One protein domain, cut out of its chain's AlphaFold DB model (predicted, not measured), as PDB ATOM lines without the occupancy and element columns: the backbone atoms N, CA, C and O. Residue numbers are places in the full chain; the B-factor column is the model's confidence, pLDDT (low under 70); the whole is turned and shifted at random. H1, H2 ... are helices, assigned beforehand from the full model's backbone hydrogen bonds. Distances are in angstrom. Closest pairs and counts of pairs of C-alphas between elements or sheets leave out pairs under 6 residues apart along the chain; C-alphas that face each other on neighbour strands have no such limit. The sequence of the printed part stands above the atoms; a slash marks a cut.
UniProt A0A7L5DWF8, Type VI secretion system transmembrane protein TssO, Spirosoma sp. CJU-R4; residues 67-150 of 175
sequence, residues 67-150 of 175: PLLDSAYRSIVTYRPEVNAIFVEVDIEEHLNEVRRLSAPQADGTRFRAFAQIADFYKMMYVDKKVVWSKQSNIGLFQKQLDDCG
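This is residues 67 to 150 of the 175 residues of the protein "Type VI secretion system transmembrane protein TssO" of Spirosoma sp. CJU-R4 (UniProt A0A7L5DWF8). One long helix, H3, has two shorter helices, H1 and H2, packed beside its earlier part in an up-and-down bundle, in which each helix runs against the one before it. The far end of H3, residues 138 to 150, sticks out of the bundle and adds to its length. The printed part has 84 residues with three named helices in the order H1, H2, H3 and no named strand; the class is all helix. The whole is only just loose, close to extended, with a radius of gyration of the C-alphas of 17.5 A and spans of 66 by 22 by 15 A.

H1 covers residues 67 to 78 and begins at C-alpha 67 at (-42.532, -59.348, 8.303); it is 16.2 A long from first to last C-alpha. H2 covers residues 86 to 102, is 25.0 A long, and begins at C-alpha 86 at (-38.415, -37.942, -1.675). H3 covers residues 110 to 150, is 60.3 A long, and ends at C-alpha 150 at (-21.155, -11.006, 15.089).

H1 and H2 form a helical hairpin and touch, with H2 using residues 92 to 99 alone. Their closest C-alphas, those of Ala 72 and His 95, are 5.5 A apart, and the helices stand at a shallow tilt of 29 degrees, opposite ways. H2 and H3 form a second helical hairpin and touch through residues 96 to 102 of H2 and 112 to 123 of H3 alone. Their closest C-alphas, those of Arg 100 and Ala 116, are 5.2 A apart, at a shallow tilt of 21 degrees, opposite ways. H1 and H3 only just touch, with 3 pairs of C-alphas within 8 A, through residues 73 to 76 of H1 and 122 to 126 of H3 alone. Their closest C-alphas, those of Ile 76 and Tyr 126, are 6.3 A apart; the two run the same way at a shallow tilt of 7 degrees. Every O i to N i+4 pair is within hydrogen-bond range in H1 and H2, and 34 of 37 are in H3.

The outline is a rod, and the two C-alphas farthest apart are those of Asp 108 and Gly 150, at 65.7 A. Residues 138 to 150, which belong to H3, stand free; without them the body of 71 residues spans 46 by 20 by 15 A. The printed part has no cut, and the links H1 to H2 and H2 to H3 are both short, with 7 residues each. The mean pLDDT of the printed part is 81.9, and the model's confidence is under 70 at residue 84 and at residues 103 to 111, of which 110 and 111 belong to H3.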
ATOM      1  N   PRO A  67     -43.686 -59.858   9.050       88.25
ATOM      2  CA  PRO A  67     -42.532 -59.348   8.303       88.25
ATOM      3  C   PRO A  67     -42.792 -58.005   7.609       88.25
ATOM      4  O   PRO A  67     -41.866 -57.208   7.503       88.25
ATOM      5  N   LEU A  68     -44.036 -57.716   7.204       85.31
ATOM      6  CA  LEU A  68     -44.420 -56.406   6.651       85.31
ATOM      7  C   LEU A  68     -44.263 -55.290   7.693       85.31
ATOM      8  O   LEU A  68     -43.945 -54.148   7.370       85.31
ATOM      9  N   LEU A  69     -44.476 -55.620   8.967       85.94
ATOM     10  CA  LEU A  69     -44.306 -54.668  10.051       85.94
ATOM     11  C   LEU A  69     -42.825 -54.414  10.363       85.94
ATOM     12  O   LEU A  69     -42.453 -53.272  10.636       85.94
ATOM     13  N   ASP A  70     -41.989 -55.456  10.307       89.19
ATOM     14  CA  ASP A  70     -40.536 -55.323  10.483       89.19
ATOM     15  C   ASP A  70     -39.900 -54.537   9.329       89.19
ATOM     16  O   ASP A  70     -39.053 -53.677   9.566       89.19
ATOM     17  N   SER A  71     -40.342 -54.760   8.085       87.94
ATOM     18  CA  SER A  71     -39.856 -53.991   6.934       87.94
ATOM     19  C   SER A  71     -40.226 -52.511   7.043       87.94
ATOM     20  O   SER A  71     -39.347 -51.657   6.900       87.94
ATOM     21  N   ALA A  72     -41.480 -52.200   7.392       86.31
ATOM     22  CA  ALA A  72     -41.926 -50.827   7.628       86.31
ATOM     23  C   ALA A  72     -41.122 -50.158   8.755       86.31
ATOM     24  O   ALA A  72     -40.638 -49.036   8.601       86.31
ATOM     25  N   TYR A  73     -40.908 -50.865   9.870       88.25
ATOM     26  CA  TYR A  73     -40.099 -50.370  10.984       88.25
ATOM     27  C   TYR A  73     -38.652 -50.086  10.565       88.25
ATOM     28  O   TYR A  73     -38.131 -48.999  10.828       88.25
ATOM     29  N   ARG A  74     -38.009 -51.028   9.865       88.69
ATOM     30  CA  ARG A  74     -36.643 -50.856   9.357       88.69
ATOM     31  C   ARG A  74     -36.534 -49.642   8.447       88.69
ATOM     32  O   ARG A  74     -35.597 -48.875   8.637       88.69
ATOM     33  N   SER A  75     -37.483 -49.442   7.530       84.31
ATOM     34  CA  SER A  75     -37.487 -48.287   6.620       84.31
ATOM     35  C   SER A  75     -37.531 -46.955   7.389       84.31
ATOM     36  O   SER A  75     -36.751 -46.040   7.122       84.31
ATOM     37  N   ILE A  76     -38.335 -46.866   8.456       85.19
ATOM     38  CA  ILE A  76     -38.402 -45.660   9.303       85.19
ATOM     39  C   ILE A  76     -37.113 -45.452  10.115       85.19
ATOM     40  O   ILE A  76     -36.659 -44.316  10.305       85.19
ATOM     41  N   VAL A  77     -36.493 -46.523  10.617       86.12
ATOM     42  CA  VAL A  77     -35.238 -46.433  11.380       86.12
ATOM     43  C   VAL A  77     -34.082 -45.994  10.482       86.12
ATOM     44  O   VAL A  77     -33.343 -45.075  10.855       86.12
ATOM     45  N   THR A  78     -33.949 -46.592   9.295       85.19
ATOM     46  CA  THR A  78     -32.879 -46.288   8.333       85.19
ATOM     47  C   THR A  78     -33.054 -44.936   7.651       85.19
ATOM     48  O   THR A  78     -32.055 -44.357   7.229       85.19
ATOM     49  N   TYR A  79     -34.274 -44.392   7.598       82.31
ATOM     50  CA  TYR A  79     -34.553 -43.074   7.027       82.31
ATOM     51  C   TYR A  79     -33.642 -41.987   7.614       82.31
ATOM     52  O   TYR A  79     -33.669 -41.703   8.816       82.31
ATOM     53  N   ARG A  80     -32.827 -41.357   6.765       79.12
ATOM     54  CA  ARG A  80     -31.979 -40.216   7.127       79.12
ATOM     55  C   ARG A  80     -32.609 -38.938   6.565       79.12
ATOM     56  O   ARG A  80     -32.563 -38.746   5.351       79.12
ATOM     57  N   PRO A  81     -33.156 -38.050   7.413       76.81
ATOM     58  CA  PRO A  81     -33.793 -36.816   6.946       76.81
ATOM     59  C   PRO A  81     -32.782 -35.808   6.361       76.81
ATOM     60  O   PRO A  81     -33.161 -34.900   5.633       76.81
ATOM     61  N   GLU A  82     -31.486 -36.008   6.615       72.25
ATOM     62  CA  GLU A  82     -30.364 -35.265   6.022       72.25
ATOM     63  C   GLU A  82     -30.308 -35.333   4.494       72.25
ATOM     64  O   GLU A  82     -29.943 -34.360   3.840       72.25
ATOM     65  N   VAL A  83     -30.650 -36.491   3.927       71.00
ATOM     66  CA  VAL A  83     -30.406 -36.793   2.508       71.00
ATOM     67  C   VAL A  83     -31.625 -36.448   1.638       71.00
ATOM     68  O   VAL A  83     -31.532 -36.518   0.418       71.00
ATOM     69  N   ASN A  84     -32.751 -36.036   2.245       62.19
ATOM     70  CA  ASN A  84     -33.983 -35.584   1.577       62.19
ATOM     71  C   ASN A  84     -34.325 -36.382   0.299       62.19
ATOM     72  O   ASN A  84     -34.567 -35.835  -0.776       62.19
ATOM     73  N   ALA A  85     -34.332 -37.711   0.407       72.75
ATOM     74  CA  ALA A  85     -34.720 -38.573  -0.696       72.75
ATOM     75  C   ALA A  85     -36.249 -38.728  -0.702       72.75
ATOM     76  O   ALA A  85     -36.785 -39.582  -0.000       72.75
ATOM     77  N   ILE A  86     -36.943 -37.914  -1.510       74.94
ATOM     78  CA  ILE A  86     -38.415 -37.942  -1.675       74.94
ATOM     79  C   ILE A  86     -38.925 -39.368  -1.948       74.94
ATOM     80  O   ILE A  86     -39.956 -39.770  -1.422       74.94
ATOM     81  N   PHE A  87     -38.170 -40.162  -2.712       77.38
ATOM     82  CA  PHE A  87     -38.495 -41.563  -2.996       77.38
ATOM     83  C   PHE A  87     -38.642 -42.425  -1.729       77.38
ATOM     84  O   PHE A  87     -39.546 -43.247  -1.648       77.38
ATOM     85  N   VAL A  88     -37.791 -42.210  -0.721       79.50
ATOM     86  CA  VAL A  88     -37.836 -42.971   0.538       79.50
ATOM     87  C   VAL A  88     -39.068 -42.587   1.359       79.50
ATOM     88  O   VAL A  88     -39.632 -43.422   2.054       79.50
ATOM     89  N   GLU A  89     -39.518 -41.335   1.264       80.31
ATOM     90  CA  GLU A  89     -40.729 -40.880   1.955       80.31
ATOM     91  C   GLU A  89     -41.983 -41.552   1.396       80.31
ATOM     92  O   GLU A  89     -42.812 -42.037   2.163       80.31
ATOM     93  N   VAL A  90     -42.082 -41.629   0.066       83.50
ATOM     94  CA  VAL A  90     -43.194 -42.302  -0.621       83.50
ATOM     95  C   VAL A  90     -43.214 -43.794  -0.286       83.50
ATOM     96  O   VAL A  90     -44.271 -44.331   0.032       83.50
ATOM     97  N   ASP A  91     -42.049 -44.443  -0.271       84.44
ATOM     98  CA  ASP A  91     -41.916 -45.859   0.092       84.44
ATOM     99  C   ASP A  91     -42.340 -46.140   1.548       84.44
ATOM    100  O   ASP A  91     -43.034 -47.116   1.832       84.44
ATOM    101  N   ILE A  92     -41.986 -45.262   2.493       82.75
ATOM    102  CA  ILE A  92     -42.432 -45.372   3.893       82.75
ATOM    103  C   ILE A  92     -43.951 -45.203   3.998       82.75
ATOM    104  O   ILE A  92     -44.604 -45.954   4.727       82.75
ATOM    105  N   GLU A  93     -44.530 -44.230   3.294       85.56
ATOM    106  CA  GLU A  93     -45.978 -44.006   3.294       85.56
ATOM    107  C   GLU A  93     -46.745 -45.182   2.679       85.56
ATOM    108  O   GLU A  93     -47.783 -45.583   3.216       85.56
ATOM    109  N   GLU A  94     -46.216 -45.779   1.611       87.06
ATOM    110  CA  GLU A  94     -46.783 -46.972   0.986       87.06
ATOM    111  C   GLU A  94     -46.737 -48.173   1.936       87.06
ATOM    112  O   GLU A  94     -47.784 -48.765   2.214       87.06
ATOM    113  N   HIS A  95     -45.584 -48.455   2.553       85.25
ATOM    114  CA  HIS A  95     -45.454 -49.508   3.565       85.25
ATOM    115  C   HIS A  95     -46.416 -49.312   4.749       85.25
ATOM    116  O   HIS A  95     -47.053 -50.264   5.208       85.25
ATOM    117  N   LEU A  96     -46.583 -48.080   5.240       85.88
ATOM    118  CA  LEU A  96     -47.535 -47.776   6.314       85.88
ATOM    119  C   LEU A  96     -48.986 -48.000   5.886       85.88
ATOM    120  O   LEU A  96     -49.801 -48.486   6.679       85.88
ATOM    121  N   ASN A  97     -49.319 -47.663   4.643       86.31
ATOM    122  CA  ASN A  97     -50.651 -47.882   4.101       86.31
ATOM    123  C   ASN A  97     -50.946 -49.377   3.915       86.31
ATOM    124  O   ASN A  97     -52.057 -49.823   4.205       86.31
ATOM    125  N   GLU A  98     -49.956 -50.174   3.516       85.06
ATOM    126  CA  GLU A  98     -50.090 -51.630   3.459       85.06
ATOM    127  C   GLU A  98     -50.344 -52.235   4.842       85.06
ATOM    128  O   GLU A  98     -51.288 -53.014   5.001       85.06
ATOM    129  N   VAL A  99     -49.590 -51.816   5.865       83.44
ATOM    130  CA  VAL A  99     -49.820 -52.247   7.257       83.44
ATOM    131  C   VAL A  99     -51.217 -51.839   7.730       83.44
ATOM    132  O   VAL A  99     -51.921 -52.628   8.365       83.44
ATOM    133  N   ARG A 100     -51.681 -50.639   7.368       83.38
ATOM    134  CA  ARG A 100     -53.049 -50.192   7.665       83.38
ATOM    135  C   ARG A 100     -54.092 -51.039   6.933       83.38
ATOM    136  O   ARG A 100     -55.115 -51.382   7.526       83.38
ATOM    137  N   ARG A 101     -53.846 -51.440   5.685       81.75
ATOM    138  CA  ARG A 101     -54.747 -52.304   4.902       81.75
ATOM    139  C   ARG A 101     -54.920 -53.684   5.538       81.75
ATOM    140  O   ARG A 101     -56.016 -54.230   5.472       81.75
ATOM    141  N   LEU A 102     -53.907 -54.210   6.230       75.38
ATOM    142  CA  LEU A 102     -54.029 -55.453   7.013       75.38
ATOM    143  C   LEU A 102     -55.056 -55.354   8.152       75.38
ATOM    144  O   LEU A 102     -55.592 -56.368   8.593       75.38
ATOM    145  N   SER A 103     -55.323 -54.137   8.625       67.25
ATOM    146  CA  SER A 103     -56.311 -53.840   9.666       67.25
ATOM    147  C   SER A 103     -57.682 -53.410   9.130       67.25
ATOM    148  O   SER A 103     -58.590 -53.155   9.925       67.25
ATOM    149  N   ALA A 104     -57.843 -53.322   7.801       66.12
ATOM    150  CA  ALA A 104     -59.129 -53.060   7.155       66.12
ATOM    151  C   ALA A 104     -60.175 -54.089   7.624       66.12
ATOM    152  O   ALA A 104     -59.792 -55.188   8.031       66.12
ATOM    153  N   PRO A 105     -61.479 -53.757   7.609       58.44
ATOM    154  CA  PRO A 105     -62.498 -54.520   8.319       58.44
ATOM    155  C   PRO A 105     -62.741 -55.885   7.661       58.44
ATOM    156  O   PRO A 105     -63.722 -56.100   6.960       58.44
ATOM    157  N   GLN A 106     -61.867 -56.850   7.932       56.09
ATOM    158  CA  GLN A 106     -62.293 -58.225   8.100       56.09
ATOM    159  C   GLN A 106     -63.172 -58.214   9.347       56.09
ATOM    160  O   GLN A 106     -62.723 -57.818  10.423       56.09
ATOM    161  N   ALA A 107     -64.439 -58.567   9.169       51.72
ATOM    162  CA  ALA A 107     -65.549 -58.392  10.102       51.72
ATOM    163  C   ALA A 107     -65.391 -59.056  11.492       51.72
ATOM    164  O   ALA A 107     -66.346 -59.065  12.259       51.72
ATOM    165  N   ASP A 108     -64.217 -59.585  11.847       55.38
ATOM    166  CA  ASP A 108     -64.112 -60.709  12.778       55.38
ATOM    167  C   ASP A 108     -63.051 -60.579  13.886       55.38
ATOM    168  O   ASP A 108     -62.681 -61.561  14.530       55.38
ATOM    169  N   GLY A 109     -62.535 -59.382  14.187       57.97
ATOM    170  CA  GLY A 109     -61.703 -59.291  15.388       57.97
ATOM    171  C   GLY A 109     -61.121 -57.941  15.748       57.97
ATOM    172  O   GLY A 109     -60.258 -57.398  15.062       57.97
ATOM    173  N   THR A 110     -61.441 -57.504  16.964       63.06
ATOM    174  CA  THR A 110     -60.728 -56.479  17.746       63.06
ATOM    175  C   THR A 110     -59.200 -56.638  17.713       63.06
ATOM    176  O   THR A 110     -58.491 -55.656  17.890       63.06
ATOM    177  N   ARG A 111     -58.680 -57.846  17.449       64.44
ATOM    178  CA  ARG A 111     -57.242 -58.164  17.404       64.44
ATOM    179  C   ARG A 111     -56.500 -57.581  16.198       64.44
ATOM    180  O   ARG A 111     -55.328 -57.252  16.337       64.44
ATOM    181  N   PHE A 112     -57.151 -57.396  15.048       71.00
ATOM    182  CA  PHE A 112     -56.506 -56.752  13.892       71.00
ATOM    183  C   PHE A 112     -56.444 -55.222  14.023       71.00
ATOM    184  O   PHE A 112     -55.662 -54.582  13.325       71.00
ATOM    185  N   ARG A 113     -57.165 -54.635  14.997       74.50
ATOM    186  CA  ARG A 113     -57.040 -53.206  15.343       74.50
ATOM    187  C   ARG A 113     -55.645 -52.843  15.852       74.50
ATOM    188  O   ARG A 113     -55.241 -51.699  15.689       74.50
ATOM    189  N   ALA A 114     -54.903 -53.797  16.422       80.12
ATOM    190  CA  ALA A 114     -53.528 -53.565  16.853       80.12
ATOM    191  C   ALA A 114     -52.631 -53.146  15.675       80.12
ATOM    192  O   ALA A 114     -51.847 -52.218  15.816       80.12
ATOM    193  N   PHE A 115     -52.802 -53.739  14.487       81.75
ATOM    194  CA  PHE A 115     -52.047 -53.329  13.295       81.75
ATOM    195  C   PHE A 115     -52.380 -51.897  12.857       81.75
ATOM    196  O   PHE A 115     -51.476 -51.164  12.467       81.75
ATOM    197  N   ALA A 116     -53.640 -51.465  12.997       83.44
ATOM    198  CA  ALA A 116     -54.029 -50.073  12.749       83.44
ATOM    199  C   ALA A 116     -53.315 -49.120  13.715       83.44
ATOM    200  O   ALA A 116     -52.713 -48.137  13.294       83.44
ATOM    201  N   GLN A 117     -53.346 -49.450  15.012       86.94
ATOM    202  CA  GLN A 117     -52.702 -48.656  16.058       86.94
ATOM    203  C   GLN A 117     -51.191 -48.567  15.851       86.94
ATOM    204  O   GLN A 117     -50.613 -47.497  16.026       86.94
ATOM    205  N   ILE A 118     -50.550 -49.666  15.446       88.00
ATOM    206  CA  ILE A 118     -49.115 -49.669  15.161       88.00
ATOM    207  C   ILE A 118     -48.807 -48.823  13.918       88.00
ATOM    208  O   ILE A 118     -47.852 -48.051  13.946       88.00
ATOM    209  N   ALA A 119     -49.622 -48.894  12.859       87.12
ATOM    210  CA  ALA A 119     -49.453 -48.037  11.683       87.12
ATOM    211  C   ALA A 119     -49.574 -46.542  12.037       87.12
ATOM    212  O   ALA A 119     -48.754 -45.733  11.599       87.12
ATOM    213  N   ASP A 120     -50.555 -46.173  12.867       89.12
ATOM    214  CA  ASP A 120     -50.720 -44.797  13.353       89.12
ATOM    215  C   ASP A 120     -49.531 -44.352  14.223       89.12
ATOM    216  O   ASP A 120     -49.028 -43.237  14.066       89.12
ATOM    217  N   PHE A 121     -49.033 -45.232  15.097       91.19
ATOM    218  CA  PHE A 121     -47.843 -44.972  15.908       91.19
ATOM    219  C   PHE A 121     -46.592 -44.760  15.046       91.19
ATOM    220  O   PHE A 121     -45.862 -43.787  15.238       91.19
ATOM    221  N   TYR A 122     -46.358 -45.620  14.053       90.69
ATOM    222  CA  TYR A 122     -45.226 -45.488  13.135       90.69
ATOM    223  C   TYR A 122     -45.300 -44.214  12.294       90.69
ATOM    224  O   TYR A 122     -44.276 -43.565  12.080       90.69
ATOM    225  N   LYS A 123     -46.503 -43.803  11.879       90.75
ATOM    226  CA  LYS A 123     -46.713 -42.512  11.216       90.75
ATOM    227  C   LYS A 123     -46.316 -41.343  12.120       90.75
ATOM    228  O   LYS A 123     -45.610 -40.447  11.664       90.75
ATOM    229  N   MET A 124     -46.728 -41.357  13.388       90.44
ATOM    230  CA  MET A 124     -46.323 -40.340  14.369       90.44
ATOM    231  C   MET A 124     -44.802 -40.301  14.544       90.44
ATOM    232  O   MET A 124     -44.199 -39.239  14.430       90.44
ATOM    233  N   MET A 125     -44.173 -41.464  14.723       89.75
ATOM    234  CA  MET A 125     -42.721 -41.589  14.883       89.75
ATOM    235  C   MET A 125     -41.950 -41.039  13.672       89.75
ATOM    236  O   MET A 125     -40.940 -40.352  13.834       89.75
ATOM    237  N   TYR A 126     -42.425 -41.318  12.456       88.00
ATOM    238  CA  TYR A 126     -41.848 -40.780  11.225       88.00
ATOM    239  C   TYR A 126     -41.949 -39.248  11.162       88.00
ATOM    240  O   TYR A 126     -40.954 -38.571  10.892       88.00
ATOM    241  N   VAL A 127     -43.126 -38.689  11.466       89.25
ATOM    242  CA  VAL A 127     -43.352 -37.234  11.483       89.25
ATOM    243  C   VAL A 127     -42.475 -36.550  12.531       89.25
ATOM    244  O   VAL A 127     -41.814 -35.557  12.218       89.25
ATOM    245  N   ASP A 128     -42.396 -37.099  13.741       90.50
ATOM    246  CA  ASP A 128     -41.562 -36.550  14.814       90.50
ATOM    247  C   ASP A 128     -40.088 -36.507  14.415       90.50
ATOM    248  O   ASP A 128     -39.415 -35.496  14.626       90.50
ATOM    249  N   LYS A 129     -39.586 -37.555  13.753       87.75
ATOM    250  CA  LYS A 129     -38.204 -37.592  13.253       87.75
ATOM    251  C   LYS A 129     -37.924 -36.452  12.265       87.75
ATOM    252  O   LYS A 129     -36.865 -35.826  12.347       87.75
ATOM    253  N   LYS A 130     -38.877 -36.132  11.381       87.62
ATOM    254  CA  LYS A 130     -38.778 -34.988  10.451       87.62
ATOM    255  C   LYS A 130     -38.789 -33.649  11.187       87.62
ATOM    256  O   LYS A 130     -37.989 -32.768  10.872       87.62
ATOM    257  N   VAL A 131     -39.663 -33.490  12.179       88.94
ATOM    258  CA  VAL A 131     -39.774 -32.251  12.965       88.94
ATOM    259  C   VAL A 131     -38.512 -32.001  13.791       88.94
ATOM    260  O   VAL A 131     -37.988 -30.885  13.777       88.94
ATOM    261  N   VAL A 132     -38.001 -33.023  14.480       89.75
ATOM    262  CA  VAL A 132     -36.763 -32.938  15.272       89.75
ATOM    263  C   VAL A 132     -35.586 -32.569  14.377       89.75
ATOM    264  O   VAL A 132     -34.840 -31.646  14.704       89.75
ATOM    265  N   TRP A 133     -35.460 -33.220  13.217       87.69
ATOM    266  CA  TRP A 133     -34.420 -32.889  12.247       87.69
ATOM    267  C   TRP A 133     -34.509 -31.440  11.764       87.69
ATOM    268  O   TRP A 133     -33.525 -30.706  11.816       87.69
ATOM    269  N   SER A 134     -35.698 -31.002  11.346       87.50
ATOM    270  CA  SER A 134     -35.924 -29.630  10.887       87.50
ATOM    271  C   SER A 134     -35.536 -28.608  11.960       87.50
ATOM    272  O   SER A 134     -34.820 -27.647  11.680       87.50
ATOM    273  N   LYS A 135     -35.930 -28.832  13.220       90.19
ATOM    274  CA  LYS A 135     -35.538 -27.962  14.339       90.19
ATOM    275  C   LYS A 135     -34.022 -27.943  14.544       90.19
ATOM    276  O   LYS A 135     -33.458 -26.860  14.663       90.19
ATOM    277  N   GLN A 136     -33.363 -29.101  14.526       89.12
ATOM    278  CA  GLN A 136     -31.910 -29.193  14.696       89.12
ATOM    279  C   GLN A 136     -31.149 -28.478  13.570       89.12
ATOM    280  O   GLN A 136     -30.219 -27.716  13.835       89.12
ATOM    281  N   SER A 137     -31.577 -28.670  12.320       86.56
ATOM    282  CA  SER A 137     -31.000 -27.994  11.155       86.56
ATOM    283  C   SER A 137     -31.171 -26.478  11.241       86.56
ATOM    284  O   SER A 137     -30.237 -25.734  10.944       86.56
ATOM    285  N   ASN A 138     -32.342 -26.007  11.677       88.94
ATOM    286  CA  ASN A 138     -32.604 -24.581  11.854       88.94
ATOM    287  C   ASN A 138     -31.733 -23.971  12.960       88.94
ATOM    288  O   ASN A 138     -31.163 -22.908  12.751       88.94
ATOM    289  N   ILE A 139     -31.561 -24.648  14.103       89.69
ATOM    290  CA  ILE A 139     -30.666 -24.179  15.177       89.69
ATOM    291  C   ILE A 139     -29.234 -24.012  14.654       89.69
ATOM    292  O   ILE A 139     -28.616 -22.975  14.888       89.69
ATOM    293  N   GLY A 140     -28.722 -24.993  13.906       88.00
ATOM    294  CA  GLY A 140     -27.382 -24.915  13.315       88.00
ATOM    295  C   GLY A 140     -27.241 -23.813  12.260       88.00
ATOM    296  O   GLY A 140     -26.169 -23.222  12.134       88.00
ATOM    297  N   LEU A 141     -28.306 -23.516  11.509       89.12
ATOM    298  CA  LEU A 141     -28.342 -22.392  10.572       89.12
ATOM    299  C   LEU A 141     -28.340 -21.049  11.315       89.12
ATOM    300  O   LEU A 141     -27.560 -20.166  10.970       89.12
ATOM    301  N   PHE A 142     -29.169 -20.911  12.352       90.38
ATOM    302  CA  PHE A 142     -29.248 -19.690  13.153       90.38
ATOM    303  C   PHE A 142     -27.950 -19.404  13.906       90.38
ATOM    304  O   PHE A 142     -27.545 -18.250  13.972       90.38
ATOM    305  N   GLN A 143     -27.257 -20.427  14.416       90.00
ATOM    306  CA  GLN A 143     -25.923 -20.256  15.006       90.00
ATOM    307  C   GLN A 143     -24.928 -19.678  13.997       90.00
ATOM    308  O   GLN A 143     -24.303 -18.668  14.292       90.00
ATOM    309  N   LYS A 144     -24.858 -20.236  12.780       88.38
ATOM    310  CA  LYS A 144     -23.982 -19.694  11.727       88.38
ATOM    311  C   LYS A 144     -24.327 -18.251  11.364       88.38
ATOM    312  O   LYS A 144     -23.437 -17.424  11.249       88.38
ATOM    313  N   GLN A 145     -25.616 -17.938  11.221       87.06
ATOM    314  CA  GLN A 145     -26.059 -16.573  10.926       87.06
ATOM    315  C   GLN A 145     -25.705 -15.587  12.049       87.06
ATOM    316  O   GLN A 145     -25.373 -14.437  11.769       87.06
ATOM    317  N   LEU A 146     -25.770 -16.015  13.314       89.19
ATOM    318  CA  LEU A 146     -25.356 -15.200  14.457       89.19
ATOM    319  C   LEU A 146     -23.837 -14.993  14.491       89.19
ATOM    320  O   LEU A 146     -23.402 -13.868  14.736       89.19
ATOM    321  N   ASP A 147     -23.053 -16.032  14.203       86.25
ATOM    322  CA  ASP A 147     -21.593 -15.940  14.113       86.25
ATOM    323  C   ASP A 147     -21.171 -14.992  12.975       86.25
ATOM    324  O   ASP A 147     -20.393 -14.063  13.203       86.25
ATOM    325  N   ASP A 148     -21.753 -15.139  11.781       83.56
ATOM    326  CA  ASP A 148     -21.469 -14.288  10.616       83.56
ATOM    327  C   ASP A 148     -21.842 -12.812  10.867       83.56
ATOM    328  O   ASP A 148     -21.093 -11.899  10.507       83.56
ATOM    329  N   CYS A 149     -22.972 -12.548  11.535       80.06
ATOM    330  CA  CYS A 149     -23.373 -11.194  11.931       80.06
ATOM    331  C   CYS A 149     -22.479 -10.609  13.038       80.06
ATOM    332  O   CYS A 149     -22.170  -9.415  13.013       80.06
ATOM    333  N   GLY A 150     -22.042 -11.426  14.001       70.06
ATOM    334  CA  GLY A 150     -21.155 -11.006  15.089       70.06
ATOM    335  C   GLY A 150     -19.776 -10.568  14.592       70.06
ATOM    336  O   GLY A 150     -19.236  -9.569  15.073       70.06
TER     337      GLY A 150